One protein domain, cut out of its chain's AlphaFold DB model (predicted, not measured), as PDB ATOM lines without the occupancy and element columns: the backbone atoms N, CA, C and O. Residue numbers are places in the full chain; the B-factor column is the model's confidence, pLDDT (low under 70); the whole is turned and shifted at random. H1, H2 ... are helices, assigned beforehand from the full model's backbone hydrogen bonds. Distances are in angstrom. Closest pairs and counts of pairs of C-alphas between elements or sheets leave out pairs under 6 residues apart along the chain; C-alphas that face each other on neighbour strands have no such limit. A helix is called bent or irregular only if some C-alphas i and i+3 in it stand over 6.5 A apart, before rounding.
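What this domain is: This is residues 217 to 370 of the 381 residues of an uncharacterized protein of Planctomycetes bacterium (UniProt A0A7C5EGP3). Three long helices, H6, H7 and H8, form an up-and-down bundle, and a cluster of shorter helices covers one side of H6. H1 and H2 pack on H6, H3 and H4 lie farther out and apart from it, and H5 makes a corner with the first residues of H6. The printed part has 154 residues, with eight named helices, H1 to H8 in chain order, and no named strand; the class is all helix. The whole is compact, with a radius of gyration of the C-alphas of 15.8 A, and its flat outline spans 48 by 42 by 21 A.

How they stand to each other: Begin at H1, residues 217 to 230, which touches residues 302 to 307 alone of H6, residues 289 to 311. Their closest C-alphas, of Ile 226 and Leu 303, are 6.5 A apart, and they run opposite ways at a steep tilt of 48 degrees. Next comes H2, residues 233 to 242, about perpendicular to H6 at 82 degrees; it touches residues 292 to 299 alone of H6, with the closest C-alphas, of Gln 235 and Ser 299, 5.9 A apart. After it, H3, residues 244 to 252, touches H4, residues 259 to 270, at a steep tilt of 49 degrees, opposite ways, with the closest C-alphas, of Val 247 and Val 265, 5.9 A apart. H4 touches H2 with residues 264 to 268 alone; the closest C-alphas, of His 241 and Ala 268, are 6.3 A apart. H3 and H4 are both apart from H6. H5, residues 278 to 285, touches residues 289 to 293 alone of H6, about perpendicular at 90 degrees, and the closest C-alphas, of Ser 282 and Glu 289, are 5.0 A apart. H6 is the hub, touching five other helices. With H7, residues 319 to 333, it forms a helical hairpin at a shallow tilt of 27 degrees, where the closest C-alphas, of Arg 294 and Ile 332, are 5.7 A apart. H8, residues 347 to 370, forms a second hairpin with H7 at a shallow tilt of 34 degrees, only just short of steep; the closest C-alphas, of Val 321 and Ala 357, are 5.3 A apart. H8 touches H6 with residues 354 to 365 alone, the same way at a shallow tilt of 10 degrees, and the C-alphas of Ala 308 and Val 361 are closest at 5.6 A. In the bundle of H6, H7 and H8, up and down, each helix runs against the one before it. In H1 to H7 every O i to N i+4 pair is within hydrogen-bond range; in H8, 14 of 20 are.

Where its parts are: Find C-alpha 217 at (329.151, 199.545, 148.265); from there H1 runs 19.3 A to C-alpha 230. Look for C-alpha 289 at (309.142, 220.933, 167.750), from which H6 runs 33.1 A to C-alpha 311. H7 measures 21.2 A. H8, the longest helix with 24 residues, covers 36.1 A and ends at C-alpha 370 at (325.635, 201.583, 130.583). It is neither bent nor irregular, but only just: C-alphas 365 and 368 are 6.2 A apart.

The domain as a whole: The two C-alphas farthest apart, of Gly 286 and Gly 370, are 48.8 A apart. The printed part has no cut. Its one long link is H7 to H8, residues 334 to 346, with C-alphas 16 to 24 A from the mean of all C-alphas. The mean pLDDT of the printed part is 71.5; 63 residues are under 70, among them 312 to 324, 335 to 350 and 359 to 370, and H8 has a mean of 59.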
ATOM      1  N   GLU A 217     328.179 198.972 147.336       49.09
ATOM      2  CA  GLU A 217     329.151 199.545 148.265       49.09
ATOM      3  C   GLU A 217     329.464 201.039 148.053       49.09
ATOM      4  O   GLU A 217     329.493 201.788 149.027       49.09
ATOM      5  N   ASP A 218     329.586 201.532 146.818       60.44
ATOM      6  CA  ASP A 218     329.959 202.935 146.559       60.44
ATOM      7  C   ASP A 218     328.808 203.918 146.799       60.44
ATOM      8  O   ASP A 218     329.019 205.093 147.109       60.44
ATOM      9  N   ARG A 219     327.558 203.445 146.727       66.50
ATOM     10  CA  ARG A 219     326.369 204.260 147.040       66.50
ATOM     11  C   ARG A 219     326.208 204.433 148.536       66.50
ATOM     12  O   ARG A 219     325.869 205.522 149.002       66.50
ATOM     13  N   VAL A 220     326.443 203.350 149.267       69.31
ATOM     14  CA  VAL A 220     326.437 203.341 150.726       69.31
ATOM     15  C   VAL A 220     327.591 204.203 151.229       69.31
ATOM     16  O   VAL A 220     327.343 205.125 151.999       69.31
ATOM     17  N   ALA A 221     328.802 204.035 150.688       73.75
ATOM     18  CA  ALA A 221     329.949 204.883 151.001       73.75
ATOM     19  C   ALA A 221     329.701 206.366 150.664       73.75
ATOM     20  O   ALA A 221     329.994 207.242 151.478       73.75
ATOM     21  N   LEU A 222     329.093 206.675 149.510       78.69
ATOM     22  CA  LEU A 222     328.701 208.040 149.145       78.69
ATOM     23  C   LEU A 222     327.718 208.638 150.157       78.69
ATOM     24  O   LEU A 222     327.903 209.774 150.596       78.69
ATOM     25  N   MET A 223     326.679 207.889 150.527       82.56
ATOM     26  CA  MET A 223     325.665 208.352 151.471       82.56
ATOM     27  C   MET A 223     326.220 208.491 152.889       82.56
ATOM     28  O   MET A 223     325.913 209.490 153.534       82.56
ATOM     29  N   ILE A 224     327.070 207.566 153.344       81.62
ATOM     30  CA  ILE A 224     327.805 207.656 154.614       81.62
ATOM     31  C   ILE A 224     328.677 208.909 154.618       81.62
ATOM     32  O   ILE A 224     328.605 209.703 155.552       81.62
ATOM     33  N   ARG A 225     329.435 209.151 153.544       83.94
ATOM     34  CA  ARG A 225     330.293 210.333 153.414       83.94
ATOM     35  C   ARG A 225     329.489 211.629 153.442       83.94
ATOM     36  O   ARG A 225     329.851 212.545 154.175       83.94
ATOM     37  N   ILE A 226     328.404 211.736 152.668       85.06
ATOM     38  CA  ILE A 226     327.538 212.930 152.682       85.06
ATOM     39  C   ILE A 226     326.931 213.113 154.076       85.06
ATOM     40  O   ILE A 226     326.941 214.219 154.610       85.06
ATOM     41  N   PHE A 227     326.431 212.038 154.685       87.12
ATOM     42  CA  PHE A 227     325.842 212.074 156.019       87.12
ATOM     43  C   PHE A 227     326.848 212.548 157.075       87.12
ATOM     44  O   PHE A 227     326.524 213.426 157.872       87.12
ATOM     45  N   GLY A 228     328.074 212.028 157.033       83.75
ATOM     46  CA  GLY A 228     329.148 212.359 157.961       83.75
ATOM     47  C   GLY A 228     329.716 213.764 157.803       83.75
ATOM     48  O   GLY A 228     329.961 214.442 158.792       83.75
ATOM     49  N   THR A 229     329.876 214.230 156.563       84.38
ATOM     50  CA  THR A 229     330.636 215.462 156.272       84.38
ATOM     51  C   THR A 229     329.773 216.673 155.924       84.38
ATOM     52  O   THR A 229     330.255 217.805 155.982       84.38
ATOM     53  N   ARG A 230     328.509 216.475 155.521       88.56
ATOM     54  CA  ARG A 230     327.627 217.566 155.057       88.56
ATOM     55  C   ARG A 230     326.511 217.915 156.028       88.56
ATOM     56  O   ARG A 230     325.956 219.009 155.930       88.56
ATOM     57  N   LEU A 231     326.164 217.015 156.943       88.75
ATOM     58  CA  LEU A 231     325.187 217.298 157.990       88.75
ATOM     59  C   LEU A 231     325.878 217.805 159.251       88.75
ATOM     60  O   LEU A 231     326.963 217.364 159.603       88.75
ATOM     61  N   THR A 232     325.212 218.715 159.958       90.19
ATOM     62  CA  THR A 232     325.629 219.082 161.320       90.19
ATOM     63  C   THR A 232     325.340 217.942 162.298       90.19
ATOM     64  O   THR A 232     324.418 217.155 162.078       90.19
ATOM     65  N   GLU A 233     326.041 217.905 163.428       89.31
ATOM     66  CA  GLU A 233     325.828 216.891 164.471       89.31
ATOM     67  C   GLU A 233     324.359 216.826 164.938       89.31
ATOM     68  O   GLU A 233     323.755 215.757 165.035       89.31
ATOM     69  N   LEU A 234     323.724 217.988 165.131       88.62
ATOM     70  CA  LEU A 234     322.305 218.075 165.480       88.62
ATOM     71  C   LEU A 234     321.403 217.446 164.402       88.62
ATOM     72  O   LEU A 234     320.423 216.770 164.713       88.62
ATOM     73  N   GLN A 235     321.725 217.659 163.128       90.94
ATOM     74  CA  GLN A 235     320.983 217.095 162.001       90.94
ATOM     75  C   GLN A 235     321.170 215.585 161.878       90.94
ATOM     76  O   GLN A 235     320.197 214.900 161.559       90.94
ATOM     77  N   GLN A 236     322.374 215.075 162.144       89.25
ATOM     78  CA  GLN A 236     322.671 213.642 162.179       89.25
ATOM     79  C   GLN A 236     321.864 212.964 163.289       89.25
ATOM     80  O   GLN A 236     321.091 212.049 163.008       89.25
ATOM     81  N   ARG A 237     321.936 213.490 164.518       88.38
ATOM     82  CA  ARG A 237     321.183 212.998 165.684       88.38
ATOM     83  C   ARG A 237     319.671 212.967 165.423       88.38
ATOM     84  O   ARG A 237     319.028 211.926 165.557       88.38
ATOM     85  N   ILE A 238     319.091 214.081 164.959       89.06
ATOM     86  CA  ILE A 238     317.655 214.156 164.630       89.06
ATOM     87  C   ILE A 238     317.281 213.174 163.509       89.06
ATOM     88  O   ILE A 238     316.210 212.566 163.560       89.06
ATOM     89  N   TYR A 239     318.124 213.029 162.483       88.06
ATOM     90  CA  TYR A 239     317.858 212.124 161.366       88.06
ATOM     91  C   TYR A 239     317.844 210.657 161.814       88.06
ATOM     92  O   TYR A 239     316.884 209.954 161.495       88.06
ATOM     93  N   LEU A 240     318.839 210.221 162.595       85.75
ATOM     94  CA  LEU A 240     318.956 208.842 163.086       85.75
ATOM     95  C   LEU A 240     317.741 208.430 163.929       85.75
ATOM     96  O   LEU A 240     317.119 207.409 163.644       85.75
ATOM     97  N   HIS A 241     317.292 209.270 164.866       84.44
ATOM     98  CA  HIS A 241     316.095 208.966 165.666       84.44
ATOM     99  C   HIS A 241     314.781 208.962 164.873       84.44
ATOM    100  O   HIS A 241     313.777 208.390 165.307       84.44
ATOM    101  N   ARG A 242     314.744 209.614 163.705       83.00
ATOM    102  CA  ARG A 242     313.569 209.610 162.818       83.00
ATOM    103  C   ARG A 242     313.570 208.470 161.814       83.00
ATOM    104  O   ARG A 242     312.494 208.194 161.266       83.00
ATOM    105  N   HIS A 243     314.722 207.836 161.617       75.62
ATOM    106  CA  HIS A 243     314.978 206.779 160.649       75.62
ATOM    107  C   HIS A 243     315.784 205.644 161.300       75.62
ATOM    108  O   HIS A 243     316.948 205.451 160.960       75.62
ATOM    109  N   PRO A 244     315.174 204.854 162.202       67.44
ATOM    110  CA  PRO A 244     315.860 203.746 162.879       67.44
ATOM    111  C   PRO A 244     316.393 202.683 161.902       67.44
ATOM    112  O   PRO A 244     317.402 202.042 162.168       67.44
ATOM    113  N   VAL A 245     315.783 202.557 160.719       68.31
ATOM    114  CA  VAL A 245     316.297 201.713 159.627       68.31
ATOM    115  C   VAL A 245     317.674 202.190 159.140       68.31
ATOM    116  O   VAL A 245     318.517 201.371 158.792       68.31
ATOM    117  N   ALA A 246     317.937 203.501 159.155       67.50
ATOM    118  CA  ALA A 246     319.249 204.047 158.822       67.50
ATOM    119  C   ALA A 246     320.284 203.778 159.925       67.50
ATOM    120  O   ALA A 246     321.452 203.600 159.610       67.50
ATOM    121  N   VAL A 247     319.868 203.708 161.197       71.25
ATOM    122  CA  VAL A 247     320.750 203.318 162.313       71.25
ATOM    123  C   VAL A 247     321.236 201.887 162.115       71.25
ATOM    124  O   VAL A 247     322.434 201.646 162.197       71.25
ATOM    125  N   GLN A 248     320.326 200.963 161.792       67.44
ATOM    126  CA  GLN A 248     320.691 199.572 161.524       67.44
ATOM    127  C   GLN A 248     321.608 199.458 160.299       67.44
ATOM    128  O   GLN A 248     322.662 198.847 160.396       67.44
ATOM    129  N   ALA A 249     321.271 200.125 159.191       68.75
ATOM    130  CA  ALA A 249     322.092 200.095 157.980       68.75
ATOM    131  C   ALA A 249     323.502 200.685 158.181       68.75
ATOM    132  O   ALA A 249     324.463 200.187 157.613       68.75
ATOM    133  N   LEU A 250     323.645 201.741 158.991       71.31
ATOM    134  CA  LEU A 250     324.955 202.312 159.323       71.31
ATOM    135  C   LEU A 250     325.738 201.430 160.297       71.31
ATOM    136  O   LEU A 250     326.960 201.381 160.222       71.31
ATOM    137  N   TYR A 251     325.045 200.743 161.202       73.31
ATOM    138  CA  TYR A 251     325.654 199.791 162.123       73.31
ATOM    139  C   TYR A 251     326.187 198.551 161.394       73.31
ATOM    140  O   TYR A 251     327.291 198.099 161.676       73.31
ATOM    141  N   ASP A 252     325.456 198.048 160.401       73.12
ATOM    142  CA  ASP A 252     325.920 196.940 159.556       73.12
ATOM    143  C   ASP A 252     327.176 197.335 158.740       73.12
ATOM    144  O   ASP A 252     327.988 196.486 158.379       73.12
ATOM    145  N   GLU A 253     327.389 198.640 158.537       73.38
ATOM    146  CA  GLU A 253     328.548 199.249 157.870       73.38
ATOM    147  C   GLU A 253     329.556 199.876 158.864       73.38
ATOM    148  O   GLU A 253     330.384 200.705 158.480       73.38
ATOM    149  N   GLU A 254     329.525 199.502 160.153       67.56
ATOM    150  CA  GLU A 254     330.305 200.124 161.244       67.56
ATOM    151  C   GLU A 254     331.827 200.169 160.988       67.56
ATOM    152  O   GLU A 254     332.519 201.093 161.439       67.56
ATOM    153  N   GLY A 255     332.344 199.212 160.209       69.38
ATOM    154  CA  GLY A 255     333.744 199.161 159.775       69.38
ATOM    155  C   GLY A 255     334.163 200.300 158.835       69.38
ATOM    156  O   GLY A 255     335.357 200.542 158.676       69.38
ATOM    157  N   ARG A 256     333.204 201.019 158.239       66.38
ATOM    158  CA  ARG A 256     333.416 202.163 157.333       66.38
ATOM    159  C   ARG A 256     333.107 203.515 157.981       66.38
ATOM    160  O   ARG A 256     333.309 204.550 157.350       66.38
ATOM    161  N   LEU A 257     332.601 203.521 159.214       75.75
ATOM    162  CA  LEU A 257     332.290 204.746 159.945       75.75
ATOM    163  C   LEU A 257     333.535 205.308 160.632       75.75
ATOM    164  O   LEU A 257     334.295 204.575 161.264       75.75
ATOM    165  N   GLU A 258     333.690 206.626 160.571       80.19
ATOM    166  CA  GLU A 258     334.603 207.353 161.454       80.19
ATOM    167  C   GLU A 258     334.129 207.241 162.916       80.19
ATOM    168  O   GLU A 258     332.934 207.075 163.184       80.19
ATOM    169  N   ASP A 259     335.057 207.340 163.872       77.19
ATOM    170  CA  ASP A 259     334.784 207.080 165.294       77.19
ATOM    171  C   ASP A 259     333.673 207.978 165.873       77.19
ATOM    172  O   ASP A 259     332.856 207.524 166.680       77.19
ATOM    173  N   GLU A 260     333.581 209.226 165.405       77.81
ATOM    174  CA  GLU A 260     332.526 210.171 165.793       77.81
ATOM    175  C   GLU A 260     331.133 209.707 165.322       77.81
ATOM    176  O   GLU A 260     330.175 209.699 166.097       77.81
ATOM    177  N   LEU A 261     331.013 209.227 164.078       78.81
ATOM    178  CA  LEU A 261     329.766 208.675 163.531       78.81
ATOM    179  C   LEU A 261     329.383 207.354 164.190       78.81
ATOM    180  O   LEU A 261     328.204 207.123 164.461       78.81
ATOM    181  N   ARG A 262     330.367 206.503 164.487       81.12
ATOM    182  CA  ARG A 262     330.151 205.241 165.201       81.12
ATOM    183  C   ARG A 262     329.570 205.482 166.595       81.12
ATOM    184  O   ARG A 262     328.627 204.797 167.001       81.12
ATOM    185  N   SER A 263     330.086 206.487 167.304       82.62
ATOM    186  CA  SER A 263     329.562 206.904 168.608       82.62
ATOM    187  C   SER A 263     328.107 207.376 168.509       82.62
ATOM    188  O   SER A 263     327.261 206.909 169.274       82.62
ATOM    189  N   LEU A 264     327.782 208.203 167.509       82.31
ATOM    190  CA  LEU A 264     326.420 208.692 167.266       82.31
ATOM    191  C   LEU A 264     325.425 207.574 166.914       82.31
ATOM    192  O   LEU A 264     324.292 207.576 167.396       82.31
ATOM    193  N   VAL A 265     325.832 206.608 166.086       79.94
ATOM    194  CA  VAL A 265     325.004 205.444 165.722       79.94
ATOM    195  C   VAL A 265     324.764 204.548 166.939       79.94
ATOM    196  O   VAL A 265     323.642 204.086 167.152       79.94
ATOM    197  N   SER A 266     325.784 204.359 167.779       79.81
ATOM    198  CA  SER A 266     325.680 203.585 169.023       79.81
ATOM    199  C   SER A 266     324.750 204.246 170.043       79.81
ATOM    200  O   SER A 266     323.911 203.567 170.633       79.81
ATOM    201  N   GLU A 267     324.847 205.570 170.206       79.88
ATOM    202  CA  GLU A 267     323.931 206.361 171.037       79.88
ATOM    203  C   GLU A 267     322.486 206.210 170.540       79.88
ATOM    204  O   GLU A 267     321.595 205.864 171.312       79.88
ATOM    205  N   ALA A 268     322.261 206.369 169.230       75.94
ATOM    206  CA  ALA A 268     320.933 206.260 168.633       75.94
ATOM    207  C   ALA A 268     320.325 204.847 168.718       75.94
ATOM    208  O   ALA A 268     319.102 204.705 168.745       75.94
ATOM    209  N   ARG A 269     321.161 203.801 168.762       71.81
ATOM    210  CA  ARG A 269     320.739 202.399 168.916       71.81
ATOM    211  C   ARG A 269     320.340 202.056 170.351       71.81
ATOM    212  O   ARG A 269     319.451 201.229 170.541       71.81
ATOM    213  N   GLY A 270     320.971 202.690 171.343       65.56
ATOM    214  CA  GLY A 270     320.663 202.497 172.764       65.56
ATOM    215  C   GLY A 270     319.217 202.842 173.143       65.56
ATOM    216  O   GLY A 270     318.713 202.342 174.142       65.56
ATOM    217  N   ASP A 271     318.523 203.626 172.315       63.56
ATOM    218  CA  ASP A 271     317.136 204.069 172.507       63.56
ATOM    219  C   ASP A 271     316.057 203.089 171.985       63.56
ATOM    220  O   ASP A 271     315.044 203.497 171.419       63.56
ATOM    221  N   GLU A 272     316.259 201.780 172.158       56.03
ATOM    222  CA  GLU A 272     315.303 200.704 171.805       56.03
ATOM    223  C   GLU A 272     314.859 200.644 170.323       56.03
ATOM    224  O   GLU A 272     313.872 199.990 169.984       56.03
ATOM    225  N   GLY A 273     315.571 201.301 169.399       55.12
ATOM    226  CA  GLY A 273     315.256 201.263 167.960       55.12
ATOM    227  C   GLY A 273     313.892 201.869 167.587       55.12
ATOM    228  O   GLY A 273     313.452 201.757 166.438       55.12
ATOM    229  N   ALA A 274     313.216 202.528 168.532       59.41
ATOM    230  CA  ALA A 274     311.913 203.131 168.317       59.41
ATOM    231  C   ALA A 274     312.049 204.503 167.644       59.41
ATOM    232  O   ALA A 274     312.883 205.341 167.989       59.41
ATOM    233  N   ARG A 275     311.181 204.762 166.663       75.44
ATOM    234  CA  ARG A 275     311.125 206.052 165.974       75.44
ATOM    235  C   ARG A 275     310.584 207.127 166.922       75.44
ATOM    236  O   ARG A 275     309.369 207.213 167.098       75.44
ATOM    237  N   LEU A 276     311.454 208.000 167.431       80.81
ATOM    238  CA  LEU A 276     311.046 209.072 168.343       80.81
ATOM    239  C   LEU A 276     310.051 210.030 167.683       80.81
ATOM    240  O   LEU A 276     310.212 210.451 166.530       80.81
ATOM    241  N   THR A 277     309.024 210.418 168.427       81.62
ATOM    242  CA  THR A 277     308.090 211.481 168.071       81.62
ATOM    243  C   THR A 277     308.783 212.844 168.071       81.62
ATOM    244  O   THR A 277     309.846 213.057 168.652       81.62
ATOM    245  N   TRP A 278     308.162 213.829 167.416       85.25
ATOM    246  CA  TRP A 278     308.701 215.192 167.403       85.25
ATOM    247  C   TRP A 278     308.738 215.835 168.787       85.25
ATOM    248  O   TRP A 278     309.602 216.676 169.022       85.25
ATOM    249  N   MET A 279     307.825 215.437 169.675       81.69
ATOM    250  CA  MET A 279     307.778 215.901 171.057       81.69
ATOM    251  C   MET A 279     308.968 215.359 171.854       81.69
ATOM    252  O   MET A 279     309.641 216.125 172.533       81.69
ATOM    253  N   GLU A 280     309.292 214.075 171.701       83.62
ATOM    254  CA  GLU A 280     310.450 213.451 172.357       83.62
ATOM    255  C   GLU A 280     311.772 214.035 171.842       83.62
ATOM    256  O   GLU A 280     312.641 214.389 172.633       83.62
ATOM    257  N   ILE A 281     311.896 214.247 170.528       84.81
ATOM    258  CA  ILE A 281     313.061 214.922 169.926       84.81
ATOM    259  C   ILE A 281     313.182 216.364 170.439       84.81
ATOM    260  O   ILE A 281     314.274 216.835 170.751       84.81
ATOM    261  N   SER A 282     312.058 217.075 170.535       84.88
ATOM    262  CA  SER A 282     311.998 218.442 171.057       84.88
ATOM    263  C   SER A 282     312.484 218.514 172.506       84.88
ATOM    264  O   SER A 282     313.308 219.371 172.826       84.88
ATOM    265  N   GLN A 283     312.025 217.594 173.357       87.31
ATOM    266  CA  GLN A 283     312.428 217.503 174.760       87.31
ATOM    267  C   GLN A 283     313.899 217.113 174.908       87.31
ATOM    268  O   GLN A 283     314.625 217.754 175.663       87.31
ATOM    269  N   ARG A 284     314.356 216.113 174.149       87.44
ATOM    270  CA  ARG A 284     315.722 215.589 174.230       87.44
ATOM    271  C   ARG A 284     316.783 216.611 173.836       87.44
ATOM    272  O   ARG A 284     317.818 216.687 174.485       87.44
ATOM    273  N   TYR A 285     316.522 217.407 172.800       87.19
ATOM    274  CA  TYR A 285     317.490 218.388 172.297       87.19
ATOM    275  C   TYR A 285     317.224 219.822 172.760       87.19
ATOM    276  O   TYR A 285     317.923 220.735 172.328       87.19
ATOM    277  N   GLY A 286     316.216 220.051 173.608       87.19
ATOM    278  CA  GLY A 286     315.888 221.391 174.105       87.19
ATOM    279  C   GLY A 286     315.459 222.373 173.006       87.19
ATOM    280  O   GLY A 286     315.687 223.577 173.112       87.19
ATOM    281  N   LEU A 287     314.848 221.877 171.927       88.50
ATOM    282  CA  LEU A 287     314.437 222.671 170.765       88.50
ATOM    283  C   LEU A 287     312.923 222.669 170.642       88.50
ATOM    284  O   LEU A 287     312.291 221.655 170.895       88.50
ATOM    285  N   ALA A 288     312.314 223.751 170.154       85.44
ATOM    286  CA  ALA A 288     310.894 223.722 169.802       85.44
ATOM    287  C   ALA A 288     310.621 222.673 168.703       85.44
ATOM    288  O   ALA A 288     311.381 222.585 167.737       85.44
ATOM    289  N   GLU A 289     309.495 221.947 168.764       82.38
ATOM    290  CA  GLU A 289     309.142 220.933 167.750       82.38
ATOM    291  C   GLU A 289     309.226 221.449 166.306       82.38
ATOM    292  O   GLU A 289     309.622 220.729 165.389       82.38
ATOM    293  N   LYS A 290     308.820 222.707 166.078       81.81
ATOM    294  CA  LYS A 290     308.899 223.331 164.751       81.81
ATOM    295  C   LYS A 290     310.350 223.448 164.284       81.81
ATOM    296  O   LYS A 290     310.616 223.223 163.109       81.81
ATOM    297  N   SER A 291     311.271 223.775 165.184       83.25
ATOM    298  CA  SER A 291     312.702 223.855 164.892       83.25
ATOM    299  C   SER A 291     313.281 222.472 164.603       83.25
ATOM    300  O   SER A 291     313.944 222.314 163.584       83.25
ATOM    301  N   ALA A 292     312.926 221.453 165.391       84.00
ATOM    302  CA  ALA A 292     313.342 220.069 165.139       84.00
ATOM    303  C   ALA A 292     312.872 219.554 163.763       84.00
ATOM    304  O   ALA A 292     313.651 218.986 162.997       84.00
ATOM    305  N   LYS A 293     311.612 219.831 163.389       84.81
ATOM    306  CA  LYS A 293     311.067 219.502 162.058       84.81
ATOM    307  C   LYS A 293     311.809 220.234 160.932       84.81
ATOM    308  O   LYS A 293     312.011 219.652 159.869       84.81
ATOM    309  N   ARG A 294     312.216 221.496 161.136       82.94
ATOM    310  CA  ARG A 294     313.014 222.245 160.146       82.94
ATOM    311  C   ARG A 294     314.403 221.667 159.981       82.94
ATOM    312  O   ARG A 294     314.826 221.524 158.841       82.94
ATOM    313  N   GLU A 295     315.086 221.348 161.077       87.25
ATOM    314  CA  GLU A 295     316.418 220.746 161.003       87.25
ATOM    315  C   GLU A 295     316.377 219.418 160.266       87.25
ATOM    316  O   GLU A 295     317.142 219.216 159.333       87.25
ATOM    317  N   TYR A 296     315.385 218.582 160.562       88.62
ATOM    318  CA  TYR A 296     315.178 217.349 159.819       88.62
ATOM    319  C   TYR A 296     314.977 217.581 158.312       88.62
ATOM    320  O   TYR A 296     315.634 216.947 157.491       88.62
ATOM    321  N   LEU A 297     314.108 218.522 157.919       86.12
ATOM    322  CA  LEU A 297     313.902 218.851 156.502       86.12
ATOM    323  C   LEU A 297     315.159 219.436 155.839       86.12
ATOM    324  O   LEU A 297     315.379 219.194 154.653       86.12
ATOM    325  N   ARG A 298     315.980 220.192 156.580       86.69
ATOM    326  CA  ARG A 298     317.281 220.686 156.104       86.69
ATOM    327  C   ARG A 298     318.224 219.523 155.819       86.69
ATOM    328  O   ARG A 298     318.812 219.520 154.741       86.69
ATOM    329  N   SER A 299     318.266 218.511 156.688       90.31
ATOM    330  CA  SER A 299     319.031 217.285 156.436       90.31
ATOM    331  C   SER A 299     318.619 216.634 155.115       90.31
ATOM    332  O   SER A 299     319.469 216.305 154.298       90.31
ATOM    333  N   LEU A 300     317.311 216.524 154.847       89.44
ATOM    334  CA  LEU A 300     316.807 215.932 153.602       89.44
ATOM    335  C   LEU A 300     317.223 216.724 152.350       89.44
ATOM    336  O   LEU A 300     317.541 216.129 151.321       89.44
ATOM    337  N   VAL A 301     317.228 218.062 152.427       84.94
ATOM    338  CA  VAL A 301     317.688 218.930 151.327       84.94
ATOM    339  C   VAL A 301     319.166 218.720 151.041       84.94
ATOM    340  O   VAL A 301     319.526 218.625 149.871       84.94
ATOM    341  N   VAL A 302     319.997 218.665 152.084       87.25
ATOM    342  CA  VAL A 302     321.443 218.458 151.947       87.25
ATOM    343  C   VAL A 302     321.717 217.078 151.361       87.25
ATOM    344  O   VAL A 302     322.354 216.984 150.319       87.25
ATOM    345  N   LEU A 303     321.140 216.023 151.947       87.12
ATOM    346  CA  LEU A 303     321.341 214.646 151.488       87.12
ATOM    347  C   LEU A 303     320.926 214.458 150.023       87.12
ATOM    348  O   LEU A 303     321.669 213.874 149.244       87.12
ATOM    349  N   LEU A 304     319.760 214.980 149.624       83.38
ATOM    350  CA  LEU A 304     319.281 214.852 148.245       83.38
ATOM    351  C   LEU A 304     320.061 215.737 147.265       83.38
ATOM    352  O   LEU A 304     320.261 215.339 146.123       83.38
ATOM    353  N   GLY A 305     320.455 216.941 147.683       83.19
ATOM    354  CA  GLY A 305     321.199 217.881 146.845       83.19
ATOM    355  C   GLY A 305     322.599 217.368 146.529       83.19
ATOM    356  O   GLY A 305     322.940 217.234 145.359       83.19
ATOM    357  N   GLU A 306     323.352 217.005 147.566       84.81
ATOM    358  CA  GLU A 306     324.725 216.507 147.444       84.81
ATOM    359  C   GLU A 306     324.765 215.161 146.708       84.81
ATOM    360  O   GLU A 306     325.618 214.958 145.850       84.81
ATOM    361  N   ALA A 307     323.804 214.260 146.960       80.81
ATOM    362  CA  ALA A 307     323.714 213.009 146.210       80.81
ATOM    363  C   ALA A 307     323.398 213.264 144.727       80.81
ATOM    364  O   ALA A 307     323.973 212.624 143.851       80.81
ATOM    365  N   ALA A 308     322.502 214.210 144.424       75.69
ATOM    366  CA  ALA A 308     322.149 214.531 143.044       75.69
ATOM    367  C   ALA A 308     323.309 215.178 142.285       75.69
ATOM    368  O   ALA A 308     323.478 214.896 141.105       75.69
ATOM    369  N   GLU A 309     324.092 216.032 142.942       77.75
ATOM    370  CA  GLU A 309     325.291 216.648 142.364       77.75
ATOM    371  C   GLU A 309     326.430 215.639 142.181       77.75
ATOM    372  O   GLU A 309     327.116 215.681 141.165       77.75
ATOM    373  N   ALA A 310     326.594 214.693 143.109       74.56
ATOM    374  CA  ALA A 310     327.597 213.639 142.989       74.56
ATOM    375  C   ALA A 310     327.285 212.636 141.863       74.56
ATOM    376  O   ALA A 310     328.203 212.130 141.226       74.56
ATOM    377  N   VAL A 311     326.002 212.343 141.618       70.00
ATOM    378  CA  VAL A 311     325.575 211.361 140.604       70.00
ATOM    379  C   VAL A 311     325.386 211.981 139.219       70.00
ATOM    380  O   VAL A 311     325.698 211.350 138.212       70.00
ATOM    381  N   HIS A 312     324.860 213.201 139.135       64.50
ATOM    382  CA  HIS A 312     324.614 213.875 137.862       64.50
ATOM    383  C   HIS A 312     325.745 214.873 137.581       64.50
ATOM    384  O   HIS A 312     325.669 216.034 137.974       64.50
ATOM    385  N   THR A 313     326.792 214.406 136.893       54.22
ATOM    386  CA  THR A 313     327.981 215.198 136.512       54.22
ATOM    387  C   THR A 313     327.680 216.316 135.511       54.22
ATOM    388  O   THR A 313     328.385 217.324 135.488       54.22
ATOM    389  N   ASP A 314     326.608 216.183 134.728       47.34
ATOM    390  CA  ASP A 314     326.055 217.256 133.904       47.34
ATOM    391  C   ASP A 314     324.887 217.926 134.639       47.34
ATOM    392  O   ASP A 314     324.012 217.250 135.177       47.34
ATOM    393  N   LEU A 315     324.845 219.265 134.621       44.03
ATOM    394  CA  LEU A 315     323.966 220.193 135.372       44.03
ATOM    395  C   LEU A 315     322.432 219.957 135.280       44.03
ATOM    396  O   LEU A 315     321.629 220.796 135.707       44.03
ATOM    397  N   ARG A 316     321.967 218.848 134.707       50.09
ATOM    398  CA  ARG A 316     320.561 218.512 134.481       50.09
ATOM    399  C   ARG A 316     320.082 217.418 135.430       50.09
ATOM    400  O   ARG A 316     319.744 216.316 135.020       50.09
ATOM    401  N   GLN A 317     319.906 217.786 136.696       56.03
ATOM    402  CA  GLN A 317     319.098 216.993 137.626       56.03
ATOM    403  C   GLN A 317     317.701 216.707 137.025       56.03
ATOM    404  O   GLN A 317     317.087 217.616 136.432       56.03
ATOM    405  N   PRO A 318     317.126 215.506 137.228       58.09
ATOM    406  CA  PRO A 318     315.763 215.207 136.804       58.09
ATOM    407  C   PRO A 318     314.772 216.265 137.311       58.09
ATOM    408  O   PRO A 318     314.866 216.749 138.445       58.09
ATOM    409  N   HIS A 319     313.801 216.649 136.477       58.16
ATOM    410  CA  HIS A 319     312.821 217.688 136.825       58.16
ATOM    411  C   HIS A 319     312.072 217.382 138.133       58.16
ATOM    412  O   HIS A 319     311.750 218.303 138.889       58.16
ATOM    413  N   PHE A 320     311.844 216.098 138.427       56.12
ATOM    414  CA  PHE A 320     311.252 215.638 139.678       56.12
ATOM    415  C   PHE A 320     312.135 215.946 140.898       56.12
ATOM    416  O   PHE A 320     311.659 216.576 141.841       56.12
ATOM    417  N   VAL A 321     313.429 215.612 140.849       65.06
ATOM    418  CA  VAL A 321     314.403 215.876 141.927       65.06
ATOM    419  C   VAL A 321     314.505 217.380 142.206       65.06
ATOM    420  O   VAL A 321     314.330 217.813 143.347       65.06
ATOM    421  N   ARG A 322     314.629 218.208 141.156       68.75
ATOM    422  CA  ARG A 322     314.623 219.683 141.278       68.75
ATOM    423  C   ARG A 322     313.348 220.214 141.930       68.75
ATOM    424  O   ARG A 322     313.384 221.174 142.701       68.75
ATOM    425  N   ARG A 323     312.202 219.610 141.617       64.94
ATOM    426  CA  ARG A 323     310.904 219.999 142.175       64.94
ATOM    427  C   ARG A 323     310.780 219.618 143.648       64.94
ATOM    428  O   ARG A 323     310.249 220.419 144.416       64.94
ATOM    429  N   VAL A 324     311.281 218.450 144.044       65.25
ATOM    430  CA  VAL A 324     311.310 218.012 145.447       65.25
ATOM    431  C   VAL A 324     312.249 218.895 146.268       65.25
ATOM    432  O   VAL A 324     311.813 219.431 147.285       65.25
ATOM    433  N   LEU A 325     313.463 219.174 145.781       73.31
ATOM    434  CA  LEU A 325     314.391 220.118 146.422       73.31
ATOM    435  C   LEU A 325     313.769 221.511 146.599       73.31
ATOM    436  O   LEU A 325     313.834 222.092 147.682       73.31
ATOM    437  N   ARG A 326     313.097 222.039 145.567       74.38
ATOM    438  CA  ARG A 326     312.388 223.327 145.652       74.38
ATOM    439  C   ARG A 326     311.248 223.291 146.672       74.38
ATOM    440  O   ARG A 326     311.076 224.246 147.425       74.38
ATOM    441  N   SER A 327     310.493 222.193 146.718       71.19
ATOM    442  CA  SER A 327     309.399 222.009 147.675       71.19
ATOM    443  C   SER A 327     309.910 221.964 149.113       71.19
ATOM    444  O   SER A 327     309.344 222.634 149.973       71.19
ATOM    445  N   LEU A 328     310.983 221.215 149.377       74.31
ATOM    446  CA  LEU A 328     311.610 221.133 150.695       74.31
ATOM    447  C   LEU A 328     312.113 222.510 151.158       74.31
ATOM    448  O   LEU A 328     311.768 222.955 152.251       74.31
ATOM    449  N   ARG A 329     312.850 223.231 150.297       80.00
ATOM    450  CA  ARG A 329     313.361 224.585 150.584       80.00
ATOM    451  C   ARG A 329     312.234 225.575 150.894       80.00
ATOM    452  O   ARG A 329     312.333 226.322 151.862       80.00
ATOM    453  N   SER A 330     311.149 225.537 150.119       74.94
ATOM    454  CA  SER A 330     309.975 226.392 150.337       74.94
ATOM    455  C   SER A 330     309.320 226.133 151.697       74.94
ATOM    456  O   SER A 330     308.974 227.078 152.393       74.94
ATOM    457  N   VAL A 331     309.185 224.868 152.109       71.19
ATOM    458  CA  VAL A 331     308.583 224.507 153.406       71.19
ATOM    459  C   VAL A 331     309.480 224.909 154.581       71.19
ATOM    460  O   VAL A 331     308.979 225.368 155.604       71.19
ATOM    461  N   ILE A 332     310.803 224.806 154.440       74.94
ATOM    462  CA  ILE A 332     311.755 225.272 155.464       74.94
ATOM    463  C   ILE A 332     311.633 226.791 155.682       74.94
ATOM    464  O   ILE A 332     311.746 227.255 156.819       74.94
ATOM    465  N   GLN A 333     311.397 227.554 154.610       74.06
ATOM    466  CA  GLN A 333     311.260 229.016 154.641       74.06
ATOM    467  C   GLN A 333     309.905 229.492 155.198       74.06
ATOM    468  O   GLN A 333     309.794 230.630 155.659       74.06
ATOM    469  N   GLU A 334     308.876 228.641 155.209       70.69
ATOM    470  CA  GLU A 334     307.560 228.990 155.750       70.69
ATOM    471  C   GLU A 334     307.600 229.156 157.287       70.69
ATOM    472  O   GLU A 334     308.049 228.287 158.049       70.69
ATOM    473  N   ARG A 335     307.105 230.306 157.779       56.03
ATOM    474  CA  ARG A 335     307.088 230.637 159.220       56.03
ATOM    475  C   ARG A 335     306.159 229.730 160.031       56.03
ATOM    476  O   ARG A 335     306.460 229.472 161.198       56.03
ATOM    477  N   ASP A 336     305.090 229.210 159.425       56.88
ATOM    478  CA  ASP A 336     304.144 228.302 160.076       56.88
ATOM    479  C   ASP A 336     304.194 226.903 159.448       56.88
ATOM    480  O   ASP A 336     303.510 226.615 158.472       56.88
ATOM    481  N   LEU A 337     304.971 226.001 160.056       56.50
ATOM    482  CA  LEU A 337     304.955 224.563 159.756       56.50
ATOM    483  C   LEU A 337     303.681 223.885 160.294       56.50
ATOM    484  O   LEU A 337     303.740 222.824 160.919       56.50
ATOM    485  N   LYS A 338     302.504 224.486 160.086       52.31
ATOM    486  CA  LYS A 338     301.231 223.771 160.217       52.31
ATOM    487  C   LYS A 338     301.136 222.816 159.035       52.31
ATOM    488  O   LYS A 338     300.425 223.067 158.065       52.31
ATOM    489  N   LEU A 339     301.886 221.723 159.128       51.69
ATOM    490  CA  LEU A 339     301.853 220.566 158.245       51.69
ATOM    491  C   LEU A 339     300.487 219.897 158.450       51.69
ATOM    492  O   LEU A 339     300.363 218.894 159.138       51.69
ATOM    493  N   ARG A 340     299.422 220.541 157.962       41.84
ATOM    494  CA  ARG A 340     298.055 220.029 158.020       41.84
ATOM    495  C   ARG A 340     297.956 218.909 156.996       41.84
ATOM    496  O   ARG A 340     298.055 219.181 155.793       41.84
ATOM    497  N   ASP A 341     297.702 217.695 157.473       40.16
ATOM    498  CA  ASP A 341     297.577 216.483 156.654       40.16
ATOM    499  C   ASP A 341     296.557 216.635 155.508       40.16
ATOM    500  O   ASP A 341     296.743 216.078 154.426       40.16
ATOM    501  N   GLY A 342     295.548 217.500 155.670       34.38
ATOM    502  CA  GLY A 342     294.531 217.784 154.649       34.38
ATOM    503  C   GLY A 342     294.956 218.683 153.473       34.38
ATOM    504  O   GLY A 342     294.263 218.715 152.464       34.38
ATOM    505  N   SER A 343     296.080 219.408 153.549       40.72
ATOM    506  CA  SER A 343     296.503 220.368 152.497       40.72
ATOM    507  C   SER A 343     297.390 219.766 151.398       40.72
ATOM    508  O   SER A 343     297.742 220.441 150.432       40.72
ATOM    509  N   GLY A 344     297.813 218.508 151.559       42.84
ATOM    510  CA  GLY A 344     298.801 217.869 150.686       42.84
ATOM    511  C   GLY A 344     300.257 218.295 150.926       42.84
ATOM    512  O   GLY A 344     301.130 217.840 150.188       42.84
ATOM    513  N   ARG A 345     300.522 219.105 151.963       46.31
ATOM    514  CA  ARG A 345     301.855 219.505 152.458       46.31
ATOM    515  C   ARG A 345     302.197 218.888 153.828       46.31
ATOM    516  O   ARG A 345     302.869 219.519 154.634       46.31
ATOM    517  N   GLY A 346     301.680 217.700 154.143       63.78
ATOM    518  CA  GLY A 346     302.009 217.002 155.394       63.78
ATOM    519  C   GLY A 346     303.477 216.559 155.427       63.78
ATOM    520  O   GLY A 346     304.046 216.248 154.378       63.78
ATOM    521  N   LEU A 347     304.086 216.509 156.618       66.19
ATOM    522  CA  LEU A 347     305.498 216.128 156.781       66.19
ATOM    523  C   LEU A 347     305.778 214.737 156.206       66.19
ATOM    524  O   LEU A 347     306.761 214.566 155.499       66.19
ATOM    525  N   GLY A 348     304.877 213.779 156.448       65.25
ATOM    526  CA  GLY A 348     304.983 212.421 155.906       65.25
ATOM    527  C   GLY A 348     305.068 212.409 154.380       65.25
ATOM    528  O   GLY A 348     306.016 211.870 153.829       65.25
ATOM    529  N   ARG A 349     304.175 213.134 153.691       63.78
ATOM    530  CA  ARG A 349     304.191 213.235 152.217       63.78
ATOM    531  C   ARG A 349     305.441 213.912 151.661       63.78
ATOM    532  O   ARG A 349     305.830 213.659 150.524       63.78
ATOM    533  N   ILE A 350     306.028 214.838 152.414       69.31
ATOM    534  CA  ILE A 350     307.284 215.492 152.030       69.31
ATOM    535  C   ILE A 350     308.445 214.498 152.140       69.31
ATOM    536  O   ILE A 350     309.270 214.446 151.230       69.31
ATOM    537  N   VAL A 351     308.468 213.695 153.205       70.75
ATOM    538  CA  VAL A 351     309.456 212.626 153.409       70.75
ATOM    539  C   VAL A 351     309.324 211.550 152.333       70.75
ATOM    540  O   VAL A 351     310.312 211.254 151.680       70.75
ATOM    541  N   GLU A 352     308.113 211.071 152.043       67.25
ATOM    542  CA  GLU A 352     307.859 210.095 150.969       67.25
ATOM    543  C   GLU A 352     308.388 210.585 149.610       67.25
ATOM    544  O   GLU A 352     309.075 209.868 148.886       67.25
ATOM    545  N   ARG A 353     308.113 211.848 149.254       62.28
ATOM    546  CA  ARG A 353     308.621 212.442 148.004       62.28
ATOM    547  C   ARG A 353     310.140 212.563 147.990       62.28
ATOM    548  O   ARG A 353     310.733 212.434 146.920       62.28
ATOM    549  N   TRP A 354     310.748 212.853 149.138       81.31
ATOM    550  CA  TRP A 354     312.199 212.874 149.285       81.31
ATOM    551  C   TRP A 354     312.795 211.473 149.117       81.31
ATOM    552  O   TRP A 354     313.732 211.337 148.339       81.31
ATOM    553  N   GLU A 355     312.227 210.438 149.740       69.94
ATOM    554  CA  GLU A 355     312.696 209.050 149.613       69.94
ATOM    555  C   GLU A 355     312.648 208.580 148.157       69.94
ATOM    556  O   GLU A 355     313.622 208.031 147.644       69.94
ATOM    557  N   ILE A 356     311.549 208.868 147.452       62.81
ATOM    558  CA  ILE A 356     311.411 208.564 146.022       62.81
ATOM    559  C   ILE A 356     312.464 209.323 145.205       62.81
ATOM    560  O   ILE A 356     313.108 208.743 144.334       62.81
ATOM    561  N   ALA A 357     312.667 210.615 145.480       62.94
ATOM    562  CA  ALA A 357     313.663 211.414 144.769       62.94
ATOM    563  C   ALA A 357     315.095 210.922 145.020       62.94
ATOM    564  O   ALA A 357     315.878 210.863 144.077       62.94
ATOM    565  N   LEU A 358     315.427 210.541 146.255       72.56
ATOM    566  CA  LEU A 358     316.740 210.010 146.607       72.56
ATOM    567  C   LEU A 358     316.993 208.670 145.915       72.56
ATOM    568  O   LEU A 358     318.056 208.479 145.332       72.56
ATOM    569  N   ARG A 359     315.999 207.776 145.893       66.44
ATOM    570  CA  ARG A 359     316.082 206.517 145.136       66.44
ATOM    571  C   ARG A 359     316.290 206.775 143.648       66.44
ATOM    572  O   ARG A 359     317.139 206.136 143.045       66.44
ATOM    573  N   LEU A 360     315.576 207.733 143.054       60.34
ATOM    574  CA  LEU A 360     315.763 208.109 141.645       60.34
ATOM    575  C   LEU A 360     317.172 208.633 141.347       60.34
ATOM    576  O   LEU A 360     317.689 208.383 140.262       60.34
ATOM    577  N   VAL A 361     317.778 209.361 142.287       66.56
ATOM    578  CA  VAL A 361     319.161 209.842 142.180       66.56
ATOM    579  C   VAL A 361     320.135 208.672 142.284       66.56
ATOM    580  O   VAL A 361     320.867 208.410 141.338       66.56
ATOM    581  N   LEU A 362     320.095 207.908 143.376       63.69
ATOM    582  CA  LEU A 362     321.035 206.808 143.616       63.69
ATOM    583  C   LEU A 362     320.888 205.664 142.596       63.69
ATOM    584  O   LEU A 362     321.854 204.961 142.313       63.69
ATOM    585  N   ASN A 363     319.705 205.499 141.994       62.59
ATOM    586  CA  ASN A 363     319.472 204.515 140.936       62.59
ATOM    587  C   ASN A 363     319.839 205.023 139.535       62.59
ATOM    588  O   ASN A 363     320.068 204.197 138.653       62.59
ATOM    589  N   ASN A 364     319.949 206.339 139.306       52.78
ATOM    590  CA  ASN A 364     320.413 206.890 138.021       52.78
ATOM    591  C   ASN A 364     321.890 206.594 137.736       52.78
ATOM    592  O   ASN A 364     322.302 206.647 136.581       52.78
ATOM    593  N   ILE A 365     322.650 206.184 138.756       46.31
ATOM    594  CA  ILE A 365     323.999 205.619 138.613       46.31
ATOM    595  C   ILE A 365     324.007 204.432 137.620       46.31
ATOM    596  O   ILE A 365     325.035 204.149 137.018       46.31
ATOM    597  N   ARG A 366     322.867 203.759 137.374       37.28
ATOM    598  CA  ARG A 366     322.776 202.665 136.389       37.28
ATOM    599  C   ARG A 366     322.754 203.096 134.918       37.28
ATOM    600  O   ARG A 366     323.144 202.290 134.084       37.28
ATOM    601  N   VAL A 367     322.275 204.293 134.570       33.19
ATOM    602  CA  VAL A 367     322.009 204.624 133.150       33.19
ATOM    603  C   VAL A 367     323.213 205.284 132.485       33.19
ATOM    604  O   VAL A 367     323.543 204.956 131.352       33.19
ATOM    605  N   THR A 368     323.941 206.143 133.197       33.66
ATOM    606  CA  THR A 368     325.101 206.854 132.634       33.66
ATOM    607  C   THR A 368     326.349 205.985 132.463       33.66
ATOM    608  O   THR A 368     327.209 206.332 131.661       33.66
ATOM    609  N   VAL A 369     326.450 204.850 133.163       34.81
ATOM    610  CA  VAL A 369     327.574 203.904 133.003       34.81
ATOM    611  C   VAL A 369     327.297 202.884 131.884       34.81
ATOM    612  O   VAL A 369     328.221 202.469 131.192       34.81
ATOM    613  N   GLY A 370     326.025 202.554 131.617       33.44
ATOM    614  CA  GLY A 370     325.635 201.583 130.583       33.44
ATOM    615  C   GLY A 370     325.722 202.083 129.132       33.44
ATOM    616  O   GLY A 370     325.823 201.268 128.219       33.44
TER     617      GLY A 370